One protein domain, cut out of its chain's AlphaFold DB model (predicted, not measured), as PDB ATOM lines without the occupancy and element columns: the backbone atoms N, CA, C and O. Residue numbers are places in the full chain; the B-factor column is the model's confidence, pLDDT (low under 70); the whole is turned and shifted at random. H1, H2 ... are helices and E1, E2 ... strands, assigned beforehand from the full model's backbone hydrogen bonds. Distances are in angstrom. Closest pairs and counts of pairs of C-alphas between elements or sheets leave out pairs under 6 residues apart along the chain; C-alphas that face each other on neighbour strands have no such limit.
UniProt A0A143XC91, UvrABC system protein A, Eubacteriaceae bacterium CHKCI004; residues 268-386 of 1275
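This is residues 268 to 386 of the 1275 residues of the protein "UvrABC system protein A" of Eubacteriaceae bacterium CHKCI004 (UniProt A0A143XC91). Two helices, H3 and then H4, meet end to end in a column near the middle, with a two-stranded ribbon at each end of the longest axis. One ribbon, E1 and E4, brings the two ends of the printed part together beside H4; the other, the hairpin E2 and E3, has H2 packed on it mainly through E2, and long loops fill much of the rest. The printed part has 119 residues, with five named helices and four named strands in the order E1 H1 H2 H3 E2 E3 H4 H5 E4. Both two-stranded sheets, E1 - E4 and E2 - E3, are antiparallel; the class is mixed, helices and strands, though under half of the residues, 58 of 119, are in named elements. The whole is compact, with a radius of gyration of the C-alphas of 14.3 A and spans of 42 by 32 by 30 A.

E1, residues 268 to 271, begins at C-alpha 268 (7.730, -22.779, -50.084), and H1 is residues 273 to 276. H2, residues 303 to 313, is 15.4 A long, and H3, residues 326 to 334, 11.5 A. E2, residues 339 to 343, measures 13.3 A and E3, residues 352 to 356, 13.8 A. H4, residues 359 to 369, starts at C-alpha 359 (-4.447, -29.476, -41.460) and is 15.9 A long. H5 is residues 374 to 377, and E4, residues 381 to 385, 13.3 A long, ends at C-alpha 385 (11.049, -17.776, -47.907).

In the E1 and E4 pair, N 270 and O 382 are within hydrogen-bond range at 2.8 A. The closest C-alphas of E1 and H4, those of Cys 271 and Arg 361, are 5.2 A apart. H3 and H4 touch only at their ends, with the C-alphas of Asp 334 and Gly 359 closest at 4.4 A; they run the same way at a shallow tilt of 19 degrees. H4 and H5 touch, closest at the C-alphas of Tyr 368 and Thr 374, 5.2 A. H1 and H4 are close but not clearly touching, 7.8 A between the C-alphas of Val 273 and Arg 361. In the hairpin E2 and E3, N 340 and O 355 are 2.8 A apart, within hydrogen-bond range. The closest C-alphas of H2 and E2, those of Ala 308 and Phe 342, are 6.1 A apart. H2 and H4 are apart. Every O i to N i+4 pair is within hydrogen-bond range in H2, H3 and H4; H1 and H5 are too short for such a pair.

The two C-alphas farthest apart, those of Ala 348 and Val 385, are 46.8 A apart. The printed part has no cut. The links H1 to H2 and H2 to H3 are long, with 26 and 12 residues. The mean pLDDT of the printed part is 81.6; residue 300, residues 345 to 351 and residue 375 are under 70.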
ATOM      1  N   VAL A 268       8.792 -21.798 -50.266       85.94
ATOM      2  CA  VAL A 268       7.730 -22.779 -50.084       85.94
ATOM      3  C   VAL A 268       6.398 -22.079 -50.266       85.94
ATOM      4  O   VAL A 268       6.182 -20.995 -49.735       85.94
ATOM      5  N   LEU A 269       5.516 -22.713 -51.032       83.25
ATOM      6  CA  LEU A 269       4.114 -22.320 -51.068       83.25
ATOM      7  C   LEU A 269       3.517 -22.589 -49.686       83.25
ATOM      8  O   LEU A 269       3.555 -23.729 -49.215       83.25
ATOM      9  N   THR A 270       2.986 -21.547 -49.066       83.44
ATOM     10  CA  THR A 270       2.288 -21.574 -47.781       83.44
ATOM     11  C   THR A 270       0.862 -21.067 -47.962       83.44
ATOM     12  O   THR A 270       0.491 -20.529 -49.006       83.44
ATOM     13  N   CYS A 271       0.036 -21.276 -46.940       83.56
ATOM     14  CA  CYS A 271      -1.312 -20.729 -46.878       83.56
ATOM     15  C   CYS A 271      -1.309 -19.505 -45.951       83.56
ATOM     16  O   CYS A 271      -0.905 -19.605 -44.789       83.56
ATOM     17  N   ASN A 272      -1.755 -18.355 -46.458       80.50
ATOM     18  CA  ASN A 272      -1.893 -17.124 -45.692       80.50
ATOM     19  C   ASN A 272      -3.133 -17.212 -44.795       80.50
ATOM     20  O   ASN A 272      -4.255 -16.961 -45.235       80.50
ATOM     21  N   VAL A 273      -2.917 -17.536 -43.521       70.25
ATOM     22  CA  VAL A 273      -3.999 -17.773 -42.552       70.25
ATOM     23  C   VAL A 273      -4.867 -16.556 -42.302       70.25
ATOM     24  O   VAL A 273      -6.078 -16.713 -42.195       70.25
ATOM     25  N   GLN A 274      -4.283 -15.356 -42.267       70.31
ATOM     26  CA  GLN A 274      -5.051 -14.128 -42.049       70.31
ATOM     27  C   GLN A 274      -6.088 -13.915 -43.153       70.31
ATOM     28  O   GLN A 274      -7.194 -13.469 -42.881       70.31
ATOM     29  N   SER A 275      -5.738 -14.268 -44.391       71.12
ATOM     30  CA  SER A 275      -6.668 -14.218 -45.522       71.12
ATOM     31  C   SER A 275      -7.566 -15.451 -45.636       71.12
ATOM     32  O   SER A 275      -8.629 -15.382 -46.245       71.12
ATOM     33  N   PHE A 276      -7.117 -16.590 -45.104       78.44
ATOM     34  CA  PHE A 276      -7.780 -17.879 -45.257       78.44
ATOM     35  C   PHE A 276      -8.874 -18.100 -44.220       78.44
ATOM     36  O   PHE A 276      -9.789 -18.851 -44.500       78.44
ATOM     37  N   VAL A 277      -8.810 -17.486 -43.042       82.31
ATOM     38  CA  VAL A 277      -9.805 -17.701 -41.986       82.31
ATOM     39  C   VAL A 277     -10.690 -16.472 -41.840       82.31
ATOM     40  O   VAL A 277     -10.194 -15.358 -41.682       82.31
ATOM     41  N   CYS A 278     -12.007 -16.677 -41.845       81.88
ATOM     42  CA  CYS A 278     -12.955 -15.655 -41.423       81.88
ATOM     43  C   CYS A 278     -13.326 -15.893 -39.955       81.88
ATOM     44  O   CYS A 278     -13.960 -16.893 -39.624       81.88
ATOM     45  N   TRP A 279     -12.884 -14.987 -39.081       80.44
ATOM     46  CA  TRP A 279     -12.947 -15.157 -37.626       80.44
ATOM     47  C   TRP A 279     -14.368 -15.152 -37.067       80.44
ATOM     48  O   TRP A 279     -14.625 -15.869 -36.106       80.44
ATOM     49  N   ASP A 280     -15.277 -14.415 -37.708       80.56
ATOM     50  CA  ASP A 280     -16.648 -14.185 -37.231       80.56
ATOM     51  C   ASP A 280     -17.694 -15.080 -37.920       80.56
ATOM     52  O   ASP A 280     -18.896 -14.922 -37.712       80.56
ATOM     53  N   VAL A 281     -17.261 -16.009 -38.781       85.06
ATOM     54  CA  VAL A 281     -18.149 -16.900 -39.542       85.06
ATOM     55  C   VAL A 281     -17.939 -18.346 -39.081       85.06
ATOM     56  O   VAL A 281     -16.788 -18.770 -38.937       85.06
ATOM     57  N   PRO A 282     -19.015 -19.134 -38.874       88.00
ATOM     58  CA  PRO A 282     -18.907 -20.560 -38.578       88.00
ATOM     59  C   PRO A 282     -18.013 -21.285 -39.584       88.00
ATOM     60  O   PRO A 282     -18.129 -21.079 -40.797       88.00
ATOM     61  N   MET A 283     -17.123 -22.153 -39.098       89.19
ATOM     62  CA  MET A 283     -16.121 -22.797 -39.956       89.19
ATOM     63  C   MET A 283     -16.740 -23.585 -41.118       89.19
ATOM     64  O   MET A 283     -16.172 -23.590 -42.208       89.19
ATOM     65  N   ASN A 284     -17.905 -24.205 -40.920       86.06
ATOM     66  CA  ASN A 284     -18.620 -24.959 -41.950       86.06
ATOM     67  C   ASN A 284     -19.434 -24.117 -42.945       86.06
ATOM     68  O   ASN A 284     -19.743 -24.615 -44.027       86.06
ATOM     69  N   SER A 285     -19.723 -22.855 -42.626       81.56
ATOM     70  CA  SER A 285     -20.468 -21.922 -43.484       81.56
ATOM     71  C   SER A 285     -19.562 -20.919 -44.200       81.56
ATOM     72  O   SER A 285     -19.973 -19.813 -44.543       81.56
ATOM     73  N   GLY A 286     -18.311 -21.308 -44.456       76.31
ATOM     74  CA  GLY A 286     -17.328 -20.470 -45.140       76.31
ATOM     75  C   GLY A 286     -16.365 -19.725 -44.218       76.31
ATOM     76  O   GLY A 286     -15.552 -18.954 -44.725       76.31
ATOM     77  N   GLY A 287     -16.388 -19.985 -42.903       82.31
ATOM     78  CA  GLY A 287     -15.330 -19.553 -41.981       82.31
ATOM     79  C   GLY A 287     -13.960 -20.123 -42.362       82.31
ATOM     80  O   GLY A 287     -12.934 -19.461 -42.209       82.31
ATOM     81  N   ILE A 288     -13.960 -21.319 -42.965       85.44
ATOM     82  CA  ILE A 288     -12.840 -21.882 -43.719       85.44
ATOM     83  C   ILE A 288     -13.277 -21.992 -45.196       85.44
ATOM     84  O   ILE A 288     -14.189 -22.759 -45.484       85.44
ATOM     85  N   PRO A 289     -12.637 -21.317 -46.170       76.81
ATOM     86  CA  PRO A 289     -13.075 -21.229 -47.569       76.81
ATOM     87  C   PRO A 289     -13.255 -22.569 -48.289       76.81
ATOM     88  O   PRO A 289     -13.969 -22.652 -49.289       76.81
ATOM     89  N   THR A 290     -12.578 -23.619 -47.822       78.19
ATOM     90  CA  THR A 290     -12.697 -24.981 -48.355       78.19
ATOM     91  C   THR A 290     -13.846 -25.775 -47.738       78.19
ATOM     92  O   THR A 290     -14.094 -26.896 -48.174       78.19
ATOM     93  N   ILE A 291     -14.550 -25.237 -46.743       83.44
ATOM     94  CA  ILE A 291     -15.728 -25.839 -46.117       83.44
ATOM     95  C   ILE A 291     -16.903 -24.880 -46.312       83.44
ATOM     96  O   ILE A 291     -16.867 -23.723 -45.905       83.44
ATOM     97  N   THR A 292     -17.938 -25.351 -46.994       79.06
ATOM     98  CA  THR A 292     -19.121 -24.543 -47.309       79.06
ATOM     99  C   THR A 292     -20.385 -25.297 -46.935       79.06
ATOM    100  O   THR A 292     -20.350 -26.519 -46.801       79.06
ATOM    101  N   ASP A 293     -21.529 -24.613 -46.943       72.69
ATOM    102  CA  ASP A 293     -22.847 -25.251 -46.777       72.69
ATOM    103  C   ASP A 293     -23.143 -26.314 -47.859       72.69
ATOM    104  O   ASP A 293     -24.065 -27.116 -47.739       72.69
ATOM    105  N   LYS A 294     -22.357 -26.328 -48.947       72.25
ATOM    106  CA  LYS A 294     -22.400 -27.322 -50.033       72.25
ATOM    107  C   LYS A 294     -21.419 -28.488 -49.828       72.25
ATOM    108  O   LYS A 294     -21.250 -29.299 -50.739       72.25
ATOM    109  N   GLY A 295     -20.766 -28.552 -48.669       75.88
ATOM    110  CA  GLY A 295     -19.749 -29.531 -48.289       75.88
ATOM    111  C   GLY A 295     -18.309 -29.038 -48.467       75.88
ATOM    112  O   GLY A 295     -18.041 -27.860 -48.740       75.88
ATOM    113  N   ILE A 296     -17.369 -29.974 -48.306       80.31
ATOM    114  CA  ILE A 296     -15.921 -29.736 -48.406       80.31
ATOM    115  C   ILE A 296     -15.497 -29.665 -49.879       80.31
ATOM    116  O   ILE A 296     -15.725 -30.591 -50.661       80.31
ATOM    117  N   GLN A 297     -14.832 -28.579 -50.258       78.00
ATOM    118  CA  GLN A 297     -14.355 -28.323 -51.613       78.00
ATOM    119  C   GLN A 297     -12.837 -28.443 -51.699       78.00
ATOM    120  O   GLN A 297     -12.110 -28.062 -50.788       78.00
ATOM    121  N   TYR A 298     -12.349 -28.922 -52.847       74.94
ATOM    122  CA  TYR A 298     -10.920 -28.952 -53.174       74.94
ATOM    123  C   TYR A 298     -10.064 -29.713 -52.149       74.94
ATOM    124  O   TYR A 298      -8.939 -29.315 -51.889       74.94
ATOM    125  N   THR A 299     -10.551 -30.812 -51.572       70.31
ATOM    126  CA  THR A 299      -9.730 -31.701 -50.730       70.31
ATOM    127  C   THR A 299     -10.091 -33.169 -50.990       70.31
ATOM    128  O   THR A 299     -11.089 -33.472 -51.650       70.31
ATOM    129  N   THR A 300      -9.253 -34.094 -50.521       69.12
ATOM    130  CA  THR A 300      -9.552 -35.539 -50.476       69.12
ATOM    131  C   THR A 300     -10.164 -35.975 -49.142       69.12
ATOM    132  O   THR A 300     -10.483 -37.149 -48.970       69.12
ATOM    133  N   VAL A 301     -10.315 -35.041 -48.204       78.12
ATOM    134  CA  VAL A 301     -10.836 -35.272 -46.862       78.12
ATOM    135  C   VAL A 301     -12.355 -35.429 -46.905       78.12
ATOM    136  O   VAL A 301     -13.054 -34.719 -47.625       78.12
ATOM    137  N   THR A 302     -12.870 -36.372 -46.117       83.38
ATOM    138  CA  THR A 302     -14.311 -36.615 -45.974       83.38
ATOM    139  C   THR A 302     -14.865 -35.919 -44.734       83.38
ATOM    140  O   THR A 302     -14.150 -35.763 -43.747       83.38
ATOM    141  N   GLU A 303     -16.154 -35.569 -44.749       83.94
ATOM    142  CA  GLU A 303     -16.853 -34.987 -43.587       83.94
ATOM    143  C   GLU A 303     -16.699 -35.864 -42.341       83.94
ATOM    144  O   GLU A 303     -16.286 -35.381 -41.298       83.94
ATOM    145  N   LYS A 304     -16.846 -37.187 -42.482       84.50
ATOM    146  CA  LYS A 304     -16.663 -38.136 -41.371       84.50
ATOM    147  C   LYS A 304     -15.263 -38.130 -40.764       84.50
ATOM    148  O   LYS A 304     -15.112 -38.445 -39.587       84.50
ATOM    149  N   PHE A 305     -14.235 -37.852 -41.567       88.44
ATOM    150  CA  PHE A 305     -12.878 -37.720 -41.046       88.44
ATOM    151  C   PHE A 305     -12.739 -36.431 -40.237       88.44
ATOM    152  O   PHE A 305     -12.188 -36.467 -39.142       88.44
ATOM    153  N   LEU A 306     -13.298 -35.321 -40.729       88.94
ATOM    154  CA  LEU A 306     -13.337 -34.063 -39.983       88.94
ATOM    155  C   LEU A 306     -14.166 -34.171 -38.700       88.94
ATOM    156  O   LEU A 306     -13.763 -33.617 -37.682       88.94
ATOM    157  N   ASP A 307     -15.274 -34.909 -38.707       89.19
ATOM    158  CA  ASP A 307     -16.066 -35.174 -37.501       89.19
ATOM    159  C   ASP A 307     -15.252 -35.956 -36.465       89.19
ATOM    160  O   ASP A 307     -15.284 -35.645 -35.277       89.19
ATOM    161  N   ALA A 308     -14.466 -36.946 -36.905       89.81
ATOM    162  CA  ALA A 308     -13.572 -37.692 -36.021       89.81
ATOM    163  C   ALA A 308     -12.443 -36.813 -35.452       89.81
ATOM    164  O   ALA A 308     -12.059 -36.988 -34.296       89.81
ATOM    165  N   VAL A 309     -11.932 -35.853 -36.235       91.81
ATOM    166  CA  VAL A 309     -10.967 -34.843 -35.766       91.81
ATOM    167  C   VAL A 309     -11.610 -33.958 -34.694       91.81
ATOM    168  O   VAL A 309     -11.063 -33.829 -33.601       91.81
ATOM    169  N   ALA A 310     -12.790 -33.406 -34.977       91.81
ATOM    170  CA  ALA A 310     -13.550 -32.561 -34.060       91.81
ATOM    171  C   ALA A 310     -13.872 -33.276 -32.739       91.81
ATOM    172  O   ALA A 310     -13.651 -32.718 -31.665       91.81
ATOM    173  N   LEU A 311     -14.296 -34.544 -32.809       92.25
ATOM    174  CA  LEU A 311     -14.556 -35.384 -31.638       92.25
ATOM    175  C   LEU A 311     -13.293 -35.592 -30.789       92.25
ATOM    176  O   LEU A 311     -13.356 -35.520 -29.565       92.25
ATOM    177  N   LYS A 312     -12.147 -35.854 -31.429       92.44
ATOM    178  CA  LYS A 312     -10.884 -36.135 -30.734       92.44
ATOM    179  C   LYS A 312     -10.324 -34.905 -30.013       92.44
ATOM    180  O   LYS A 312      -9.801 -35.042 -28.913       92.44
ATOM    181  N   TYR A 313     -10.429 -33.728 -30.629       92.25
ATOM    182  CA  TYR A 313      -9.858 -32.475 -30.112       92.25
ATOM    183  C   TYR A 313     -10.890 -31.546 -29.445       92.25
ATOM    184  O   TYR A 313     -10.552 -30.432 -29.039       92.25
ATOM    185  N   GLY A 314     -12.138 -32.000 -29.307       91.69
ATOM    186  CA  GLY A 314     -13.173 -31.338 -28.516       91.69
ATOM    187  C   GLY A 314     -13.643 -29.993 -29.075       91.69
ATOM    188  O   GLY A 314     -13.783 -29.045 -28.309       91.69
ATOM    189  N   PHE A 315     -13.873 -29.892 -30.387       93.38
ATOM    190  CA  PHE A 315     -14.434 -28.689 -31.019       93.38
ATOM    191  C   PHE A 315     -15.593 -29.023 -31.967       93.38
ATOM    192  O   PHE A 315     -15.840 -30.187 -32.272       93.38
ATOM    193  N   SER A 316     -16.320 -28.003 -32.434       90.69
ATOM    194  CA  SER A 316     -17.419 -28.146 -33.398       90.69
ATOM    195  C   SER A 316     -17.136 -27.349 -34.667       90.69
ATOM    196  O   SER A 316     -16.694 -26.207 -34.595       90.69
ATOM    197  N   TRP A 317     -17.447 -27.912 -35.837       88.56
ATOM    198  CA  TRP A 317     -17.341 -27.193 -37.115       88.56
ATOM    199  C   TRP A 317     -18.388 -26.078 -37.278       88.56
ATOM    200  O   TRP A 317     -18.243 -25.250 -38.171       88.56
ATOM    201  N   ASN A 318     -19.411 -26.042 -36.414       88.69
ATOM    202  CA  ASN A 318     -20.390 -24.949 -36.341       88.69
ATOM    203  C   ASN A 318     -19.881 -23.746 -35.531       88.69
ATOM    204  O   ASN A 318     -20.517 -22.696 -35.549       88.69
ATOM    205  N   SER A 319     -18.786 -23.902 -34.783       89.62
ATOM    206  CA  SER A 319     -18.178 -22.810 -34.023       89.62
ATOM    207  C   SER A 319     -17.428 -21.860 -34.951       89.62
ATOM    208  O   SER A 319     -16.975 -22.246 -36.037       89.62
ATOM    209  N   THR A 320     -17.283 -20.612 -34.516       89.75
ATOM    210  CA  THR A 320     -16.394 -19.659 -35.186       89.75
ATOM    211  C   THR A 320     -14.936 -19.978 -34.845       89.75
ATOM    212  O   THR A 320     -14.640 -20.601 -33.824       89.75
ATOM    213  N   PHE A 321     -13.992 -19.586 -35.704       87.88
ATOM    214  CA  PHE A 321     -12.575 -19.887 -35.458       87.88
ATOM    215  C   PHE A 321     -12.029 -19.147 -34.220       87.88
ATOM    216  O   PHE A 321     -11.155 -19.668 -33.524       87.88
ATOM    217  N   GLY A 322     -12.570 -17.959 -33.914       85.31
ATOM    218  CA  GLY A 322     -12.192 -17.160 -32.744       85.31
ATOM    219  C   GLY A 322     -12.621 -17.749 -31.395       85.31
ATOM    220  O   GLY A 322     -12.000 -17.442 -30.383       85.31
ATOM    221  N   GLU A 323     -13.630 -18.625 -31.370       88.94
ATOM    222  CA  GLU A 323     -14.084 -19.327 -30.155       88.94
ATOM    223  C   GLU A 323     -13.155 -20.479 -29.733       88.94
ATOM    224  O   GLU A 323     -13.286 -21.017 -28.633       88.94
ATOM    225  N   LEU A 324     -12.235 -20.886 -30.609       90.44
ATOM    226  CA  LEU A 324     -11.330 -22.006 -30.377       90.44
ATOM    227  C   LEU A 324     -10.092 -21.581 -29.584       90.44
ATOM    228  O   LEU A 324      -9.564 -20.487 -29.772       90.44
ATOM    229  N   ASN A 325      -9.567 -22.485 -28.757       92.44
ATOM    230  CA  ASN A 325      -8.272 -22.267 -28.110       92.44
ATOM    231  C   ASN A 325      -7.097 -22.453 -29.095       92.44
ATOM    232  O   ASN A 325      -7.251 -23.053 -30.160       92.44
ATOM    233  N   GLU A 326      -5.900 -21.978 -28.731       90.31
ATOM    234  CA  GLU A 326      -4.718 -22.032 -29.613       90.31
ATOM    235  C   GLU A 326      -4.375 -23.453 -30.084       90.31
ATOM    236  O   GLU A 326      -4.006 -23.652 -31.241       90.31
ATOM    237  N   LEU A 327      -4.532 -24.462 -29.221       90.31
ATOM    238  CA  LEU A 327      -4.285 -25.855 -29.591       90.31
ATOM    239  C   LEU A 327      -5.243 -26.302 -30.702       90.31
ATOM    240  O   LEU A 327      -4.807 -26.867 -31.701       90.31
ATOM    241  N   GLN A 328      -6.537 -26.025 -30.555       92.69
ATOM    242  CA  GLN A 328      -7.562 -26.366 -31.542       92.69
ATOM    243  C   GLN A 328      -7.335 -25.631 -32.866       92.69
ATOM    244  O   GLN A 328      -7.399 -26.250 -33.928       92.69
ATOM    245  N   GLN A 329      -6.997 -24.341 -32.814       91.25
ATOM    246  CA  GLN A 329      -6.656 -23.555 -34.001       91.25
ATOM    247  C   GLN A 329      -5.445 -24.145 -34.741       91.25
ATOM    248  O   GLN A 329      -5.496 -24.331 -35.960       91.25
ATOM    249  N   ASN A 330      -4.389 -24.513 -34.010       89.75
ATOM    250  CA  ASN A 330      -3.192 -25.132 -34.577       89.75
ATOM    251  C   ASN A 330      -3.491 -26.506 -35.186       89.75
ATOM    252  O   ASN A 330      -3.060 -26.778 -36.302       89.75
ATOM    253  N   ILE A 331      -4.292 -27.348 -34.522       92.44
ATOM    254  CA  ILE A 331      -4.703 -28.642 -35.084       92.44
ATOM    255  C   ILE A 331      -5.466 -28.450 -36.400       92.44
ATOM    256  O   ILE A 331      -5.203 -29.161 -37.367       92.44
ATOM    257  N   ILE A 332      -6.388 -27.485 -36.473       90.44
ATOM    258  CA  ILE A 332      -7.167 -27.208 -37.690       90.44
ATOM    259  C   ILE A 332      -6.268 -26.723 -38.835       90.44
ATOM    260  O   ILE A 332      -6.434 -27.153 -39.981       90.44
ATOM    261  N   LEU A 333      -5.312 -25.839 -38.545       88.88
ATOM    262  CA  LEU A 333      -4.456 -25.228 -39.558       88.88
ATOM    263  C   LEU A 333      -3.296 -26.129 -39.990       88.88
ATOM    264  O   LEU A 333      -3.106 -26.323 -41.192       88.88
ATOM    265  N   ASP A 334      -2.551 -26.669 -39.029       87.88
ATOM    266  CA  ASP A 334      -1.274 -27.370 -39.214       87.88
ATOM    267  C   ASP A 334      -1.379 -28.895 -39.030       87.88
ATOM    268  O   ASP A 334      -0.462 -29.627 -39.402       87.88
ATOM    269  N   GLY A 335      -2.516 -29.393 -38.539       90.06
ATOM    270  CA  GLY A 335      -2.792 -30.822 -38.438       90.06
ATOM    271  C   GLY A 335      -2.362 -31.459 -37.116       90.06
ATOM    272  O   GLY A 335      -2.064 -30.791 -36.135       90.06
ATOM    273  N   SER A 336      -2.362 -32.792 -37.092       88.56
ATOM    274  CA  SER A 336      -2.041 -33.639 -35.940       88.56
ATOM    275  C   SER A 336      -0.953 -34.652 -36.297       88.56
ATOM    276  O   SER A 336      -1.053 -35.351 -37.310       88.56
ATOM    277  N   GLU A 337       0.032 -34.827 -35.412       84.69
ATOM    278  CA  GLU A 337       1.022 -35.910 -35.523       84.69
ATOM    279  C   GLU A 337       0.443 -37.295 -35.189       84.69
ATOM    280  O   GLU A 337       0.941 -38.329 -35.658       84.69
ATOM    281  N   GLU A 338      -0.641 -37.334 -34.415       87.12
ATOM    282  CA  GLU A 338      -1.335 -38.561 -34.055       87.12
ATOM    283  C   GLU A 338      -2.257 -39.055 -35.175       87.12
ATOM    284  O   GLU A 338      -2.854 -38.274 -35.925       87.12
ATOM    285  N   LEU A 339      -2.425 -40.377 -35.248       88.19
ATOM    286  CA  LEU A 339      -3.401 -41.008 -36.131       88.19
ATOM    287  C   LEU A 339      -4.822 -40.821 -35.580       88.19
ATOM    288  O   LEU A 339      -5.071 -40.934 -34.375       88.19
ATOM    289  N   ILE A 340      -5.763 -40.552 -36.482       89.69
ATOM    290  CA  ILE A 340      -7.186 -40.396 -36.186       89.69
ATOM    291  C   ILE A 340      -7.931 -41.545 -36.854       89.69
ATOM    292  O   ILE A 340      -7.861 -41.732 -38.070       89.69
ATOM    293  N   THR A 341      -8.627 -42.335 -36.040       86.62
ATOM    294  CA  THR A 341      -9.357 -43.519 -36.491       86.62
ATOM    295  C   THR A 341     -10.818 -43.180 -36.770       86.62
ATOM    296  O   THR A 341     -11.511 -42.657 -35.902       86.62
ATOM    297  N   PHE A 342     -11.315 -43.531 -37.956       86.88
ATOM    298  CA  PHE A 342     -12.691 -43.267 -38.386       86.88
ATOM    299  C   PHE A 342     -13.243 -44.395 -39.274       86.88
ATOM    300  O   PHE A 342     -12.500 -45.243 -39.776       86.88
ATOM    301  N   THR A 343     -14.563 -44.417 -39.471       79.56
ATOM    302  CA  THR A 343     -15.248 -45.449 -40.270       79.56
ATOM    303  C   THR A 343     -15.917 -44.829 -41.494       79.56
ATOM    304  O   THR A 343     -16.905 -44.095 -41.388       79.56
ATOM    305  N   ASP A 344     -15.408 -45.163 -42.676       70.56
ATOM    306  CA  ASP A 344     -15.914 -44.684 -43.961       70.56
ATOM    307  C   ASP A 344     -16.923 -45.694 -44.545       70.56
ATOM    308  O   ASP A 344     -16.621 -46.878 -44.685       70.56
ATOM    309  N   ARG A 345     -18.153 -45.256 -44.855       57.62
ATOM    310  CA  ARG A 345     -19.259 -46.139 -45.307       57.62
ATOM    311  C   ARG A 345     -19.498 -46.107 -46.824       57.62
ATOM    312  O   ARG A 345     -20.593 -46.432 -47.275       57.62
ATOM    313  N   ARG A 346     -18.520 -45.716 -47.644       49.25
ATOM    314  CA  ARG A 346     -18.669 -45.793 -49.110       49.25
ATOM    315  C   ARG A 346     -18.145 -47.132 -49.652       49.25
ATOM    316  O   ARG A 346     -17.008 -47.225 -50.096       49.25
ATOM    317  N   GLY A 347     -19.007 -48.157 -49.634       48.22
ATOM    318  CA  GLY A 347     -18.807 -49.453 -50.309       48.22
ATOM    319  C   GLY A 347     -19.019 -50.683 -49.414       48.22
ATOM    320  O   GLY A 347     -18.976 -50.579 -48.194       48.22
ATOM    321  N   ALA A 348     -19.227 -51.859 -50.026       42.28
ATOM    322  CA  ALA A 348     -19.574 -53.127 -49.357       42.28
ATOM    323  C   ALA A 348     -18.511 -53.686 -48.377       42.28
ATOM    324  O   ALA A 348     -18.789 -54.653 -47.681       42.28
ATOM    325  N   ASN A 349     -17.336 -53.052 -48.272       49.16
ATOM    326  CA  ASN A 349     -16.260 -53.379 -47.329       49.16
ATOM    327  C   ASN A 349     -15.872 -52.137 -46.500       49.16
ATOM    328  O   ASN A 349     -14.759 -51.622 -46.621       49.16
ATOM    329  N   GLY A 350     -16.797 -51.606 -45.696       51.66
ATOM    330  CA  GLY A 350     -16.532 -50.468 -44.805       51.66
ATOM    331  C   GLY A 350     -15.563 -50.835 -43.674       51.66
ATOM    332  O   GLY A 350     -15.995 -51.259 -42.606       51.66
ATOM    333  N   GLY A 351     -14.259 -50.694 -43.917       62.91
ATOM    334  CA  GLY A 351     -13.198 -50.921 -42.933       62.91
ATOM    335  C   GLY A 351     -12.894 -49.688 -42.075       62.91
ATOM    336  O   GLY A 351     -13.047 -48.548 -42.516       62.91
ATOM    337  N   ARG A 352     -12.431 -49.928 -40.843       77.31
ATOM    338  CA  ARG A 352     -11.885 -48.902 -39.940       77.31
ATOM    339  C   ARG A 352     -10.579 -48.371 -40.548       77.31
ATOM    340  O   ARG A 352      -9.672 -49.160 -40.807       77.31
ATOM    341  N   LYS A 353     -10.486 -47.064 -40.803       80.06
ATOM    342  CA  LYS A 353      -9.288 -46.398 -41.346       80.06
ATOM    343  C   LYS A 353      -8.638 -45.554 -40.257       80.06
ATOM    344  O   LYS A 353      -9.344 -45.009 -39.413       80.06
ATOM    345  N   SER A 354      -7.313 -45.440 -40.285       84.50
ATOM    346  CA  SER A 354      -6.555 -44.551 -39.402       84.50
ATOM    347  C   SER A 354      -5.592 -43.728 -40.239       84.50
ATOM    348  O   SER A 354      -4.744 -44.293 -40.925       84.50
ATOM    349  N   GLU A 355      -5.740 -42.409 -40.201       86.19
ATOM    350  CA  GLU A 355      -4.973 -41.473 -41.030       86.19
ATOM    351  C   GLU A 355      -4.548 -40.255 -40.196       86.19
ATOM    352  O   GLU A 355      -5.184 -39.933 -39.191       86.19
ATOM    353  N   ARG A 356      -3.453 -39.588 -40.583       89.56
ATOM    354  CA  ARG A 356      -3.030 -38.321 -39.964       89.56
ATOM    355  C   ARG A 356      -3.809 -37.167 -40.580       89.56
ATOM    356  O   ARG A 356      -3.948 -37.099 -41.802       89.56
ATOM    357  N   PHE A 357      -4.282 -36.247 -39.749       91.06
ATOM    358  CA  PHE A 357      -4.869 -35.004 -40.235       91.06
ATOM    359  C   PHE A 357      -3.749 -34.017 -40.553       91.06
ATOM    360  O   PHE A 357      -2.983 -33.670 -39.667       91.06
ATOM    361  N   LEU A 358      -3.629 -33.592 -41.812       87.62
ATOM    362  CA  LEU A 358      -2.531 -32.719 -42.255       87.62
ATOM    363  C   LEU A 358      -2.799 -31.225 -42.015       87.62
ATOM    364  O   LEU A 358      -1.910 -30.409 -42.232       87.62
ATOM    365  N   GLY A 359      -4.022 -30.866 -41.616       90.00
ATOM    366  CA  GLY A 359      -4.447 -29.476 -41.460       90.00
ATOM    367  C   GLY A 359      -4.792 -28.783 -42.782       90.00
ATOM    368  O   GLY A 359      -4.347 -29.156 -43.875       90.00
ATOM    369  N   PHE A 360      -5.625 -27.745 -42.703       88.56
ATOM    370  CA  PHE A 360      -6.133 -27.046 -43.886       88.56
ATOM    371  C   PHE A 360      -5.076 -26.232 -44.636       88.56
ATOM    372  O   PHE A 360      -5.240 -26.018 -45.841       88.56
ATOM    373  N   ARG A 361      -3.965 -25.837 -43.998       86.62
ATOM    374  CA  ARG A 361      -2.839 -25.203 -44.705       86.62
ATOM    375  C   ARG A 361      -2.234 -26.159 -45.727       86.62
ATOM    376  O   ARG A 361      -2.078 -25.790 -46.892       86.62
ATOM    377  N   ALA A 362      -1.949 -27.394 -45.311       84.81
ATOM    378  CA  ALA A 362      -1.366 -28.414 -46.173       84.81
ATOM    379  C   ALA A 362      -2.321 -28.803 -47.309       84.81
ATOM    380  O   ALA A 362      -1.926 -28.764 -48.475       84.81
ATOM    381  N   TYR A 363      -3.594 -29.078 -46.993       87.06
ATOM    382  CA  TYR A 363      -4.591 -29.439 -48.008       87.06
ATOM    383  C   TYR A 363      -4.806 -28.329 -49.046       87.06
ATOM    384  O   TYR A 363      -4.912 -28.613 -50.238       87.06
ATOM    385  N   THR A 364      -4.818 -27.064 -48.619       85.81
ATOM    386  CA  THR A 364      -4.981 -25.917 -49.526       85.81
ATOM    387  C   THR A 364      -3.814 -25.809 -50.506       85.81
ATOM    388  O   THR A 364      -4.025 -25.689 -51.717       85.81
ATOM    389  N   VAL A 365      -2.578 -25.907 -50.005       83.56
ATOM    390  CA  VAL A 365      -1.370 -25.853 -50.840       83.56
ATOM    391  C   VAL A 365      -1.303 -27.047 -51.797       83.56
ATOM    392  O   VAL A 365      -0.968 -26.879 -52.971       83.56
ATOM    393  N   GLU A 366      -1.644 -28.252 -51.337       83.62
ATOM    394  CA  GLU A 366      -1.638 -29.462 -52.167       83.62
ATOM    395  C   GLU A 366      -2.679 -29.400 -53.293       83.62
ATOM    396  O   GLU A 366      -2.383 -29.702 -54.454       83.62
ATOM    397  N   SER A 367      -3.886 -28.928 -52.996       82.62
ATOM    398  CA  SER A 367      -4.930 -28.760 -54.007       82.62
ATOM    399  C   SER A 367      -4.592 -27.691 -55.033       82.62
ATOM    400  O   SER A 367      -4.781 -27.911 -56.233       82.62
ATOM    401  N   TYR A 368      -3.994 -26.581 -54.592       81.12
ATOM    402  CA  TYR A 368      -3.470 -25.568 -55.499       81.12
ATOM    403  C   TYR A 368      -2.394 -26.148 -56.434       81.12
ATOM    404  O   TYR A 368      -2.485 -25.975 -57.652       81.12
ATOM    405  N   ARG A 369      -1.434 -26.917 -55.893       76.56
ATOM    406  CA  ARG A 369      -0.371 -27.586 -56.673       76.56
ATOM    407  C   ARG A 369      -0.905 -28.612 -57.670       76.56
ATOM    408  O   ARG A 369      -0.376 -28.718 -58.772       76.56
ATOM    409  N   THR A 370      -1.945 -29.360 -57.308       76.44
ATOM    410  CA  THR A 370      -2.564 -30.372 -58.185       76.44
ATOM    411  C   THR A 370      -3.537 -29.779 -59.213       76.44
ATOM    412  O   THR A 370      -4.116 -30.522 -60.006       76.44
ATOM    413  N   GLY A 371      -3.715 -28.451 -59.234       75.62
ATOM    414  CA  GLY A 371      -4.572 -27.748 -60.193       75.62
ATOM    415  C   GLY A 371      -6.064 -27.748 -59.838       75.62
ATOM    416  O   GLY A 371      -6.898 -27.358 -60.657       75.62
ATOM    417  N   LYS A 372      -6.438 -28.188 -58.632       73.56
ATOM    418  CA  LYS A 372      -7.832 -28.210 -58.169       73.56
ATOM    419  C   LYS A 372      -8.190 -26.865 -57.537       73.56
ATOM    420  O   LYS A 372      -7.648 -26.500 -56.503       73.56
ATOM    421  N   GLY A 373      -9.127 -26.131 -58.141       70.56
ATOM    422  CA  GLY A 373      -9.622 -24.869 -57.572       70.56
ATOM    423  C   GLY A 373      -8.627 -23.705 -57.640       70.56
ATOM    424  O   GLY A 373      -8.770 -22.745 -56.890       70.56
ATOM    425  N   THR A 374      -7.639 -23.757 -58.542       71.19
ATOM    426  CA  THR A 374      -6.522 -22.795 -58.633       71.19
ATOM    427  C   THR A 374      -6.972 -21.333 -58.667       71.19
ATOM    428  O   THR A 374      -6.386 -20.504 -57.980       71.19
ATOM    429  N   ALA A 375      -8.037 -21.005 -59.409       68.88
ATOM    430  CA  ALA A 375      -8.557 -19.636 -59.479       68.88
ATOM    431  C   ALA A 375      -9.069 -19.131 -58.116       68.88
ATOM    432  O   ALA A 375      -8.793 -17.995 -57.738       68.88
ATOM    433  N   THR A 376      -9.761 -19.985 -57.361       73.38
ATOM    434  CA  THR A 376     -10.310 -19.661 -56.038       73.38
ATOM    435  C   THR A 376      -9.215 -19.631 -54.972       73.38
ATOM    436  O   THR A 376      -9.123 -18.667 -54.218       73.38
ATOM    437  N   LEU A 377      -8.358 -20.658 -54.941       79.81
ATOM    438  CA  LEU A 377      -7.329 -20.835 -53.912       79.81
ATOM    439  C   LEU A 377      -6.125 -19.899 -54.083       79.81
ATOM    440  O   LEU A 377      -5.419 -19.651 -53.112       79.81
ATOM    441  N   SER A 378      -5.909 -19.335 -55.278       75.69
ATOM    442  CA  SER A 378      -4.792 -18.411 -55.554       75.69
ATOM    443  C   SER A 378      -4.713 -17.204 -54.616       75.69
ATOM    444  O   SER A 378      -3.639 -16.642 -54.451       75.69
ATOM    445  N   LYS A 379      -5.832 -16.811 -53.997       75.62
ATOM    446  CA  LYS A 379      -5.903 -15.678 -53.064       75.62
ATOM    447  C   LYS A 379      -5.369 -16.010 -51.670       75.62
ATOM    448  O   LYS A 379      -5.006 -15.097 -50.941       75.62
ATOM    449  N   TYR A 380      -5.353 -17.293 -51.313       80.44
ATOM    450  CA  TYR A 380      -4.981 -17.778 -49.982       80.44
ATOM    451  C   TYR A 380      -3.605 -18.440 -49.961       80.44
ATOM    452  O   TYR A 380      -3.080 -18.740 -48.895       80.44
ATOM    453  N   VAL A 381      -3.024 -18.705 -51.131       80.94
ATOM    454  CA  VAL A 381      -1.707 -19.323 -51.261       80.94
ATOM    455  C   VAL A 381      -0.685 -18.244 -51.589       80.94
ATOM    456  O   VAL A 381      -0.893 -17.446 -52.500       80.94
ATOM    457  N   GLN A 382       0.431 -18.242 -50.869       77.62
ATOM    458  CA  GLN A 382       1.531 -17.311 -51.091       77.62
ATOM    459  C   GLN A 382       2.877 -18.035 -51.081       77.62
ATOM    460  O   GLN A 382       3.012 -19.113 -50.510       77.62
ATOM    461  N   ASP A 383       3.880 -17.445 -51.726       79.44
ATOM    462  CA  ASP A 383       5.252 -17.945 -51.669       79.44
ATOM    463  C   ASP A 383       6.009 -17.284 -50.520       79.44
ATOM    464  O   ASP A 383       6.313 -16.089 -50.563       79.44
ATOM    465  N   GLU A 384       6.432 -18.077 -49.545       83.25
ATOM    466  CA  GLU A 384       7.285 -17.622 -48.450       83.25
ATOM    467  C   GLU A 384       8.728 -18.081 -48.627       83.25
ATOM    468  O   GLU A 384       9.024 -19.066 -49.310       83.25
ATOM    469  N   VAL A 385       9.653 -17.347 -48.007       84.44
ATOM    470  CA  VAL A 385      11.049 -17.776 -47.907       84.44
ATOM    471  C   VAL A 385      11.081 -19.078 -47.114       84.44
ATOM    472  O   VAL A 385      10.494 -19.176 -46.041       84.44
ATOM    473  N   CYS A 386      11.761 -20.094 -47.644       87.19
ATOM    474  CA  CYS A 386      11.865 -21.378 -46.966       87.19
ATOM    475  C   CYS A 386      12.530 -21.184 -45.593       87.19
ATOM    476  O   CYS A 386      13.670 -20.719 -45.556       87.19
TER     477      CYS A 386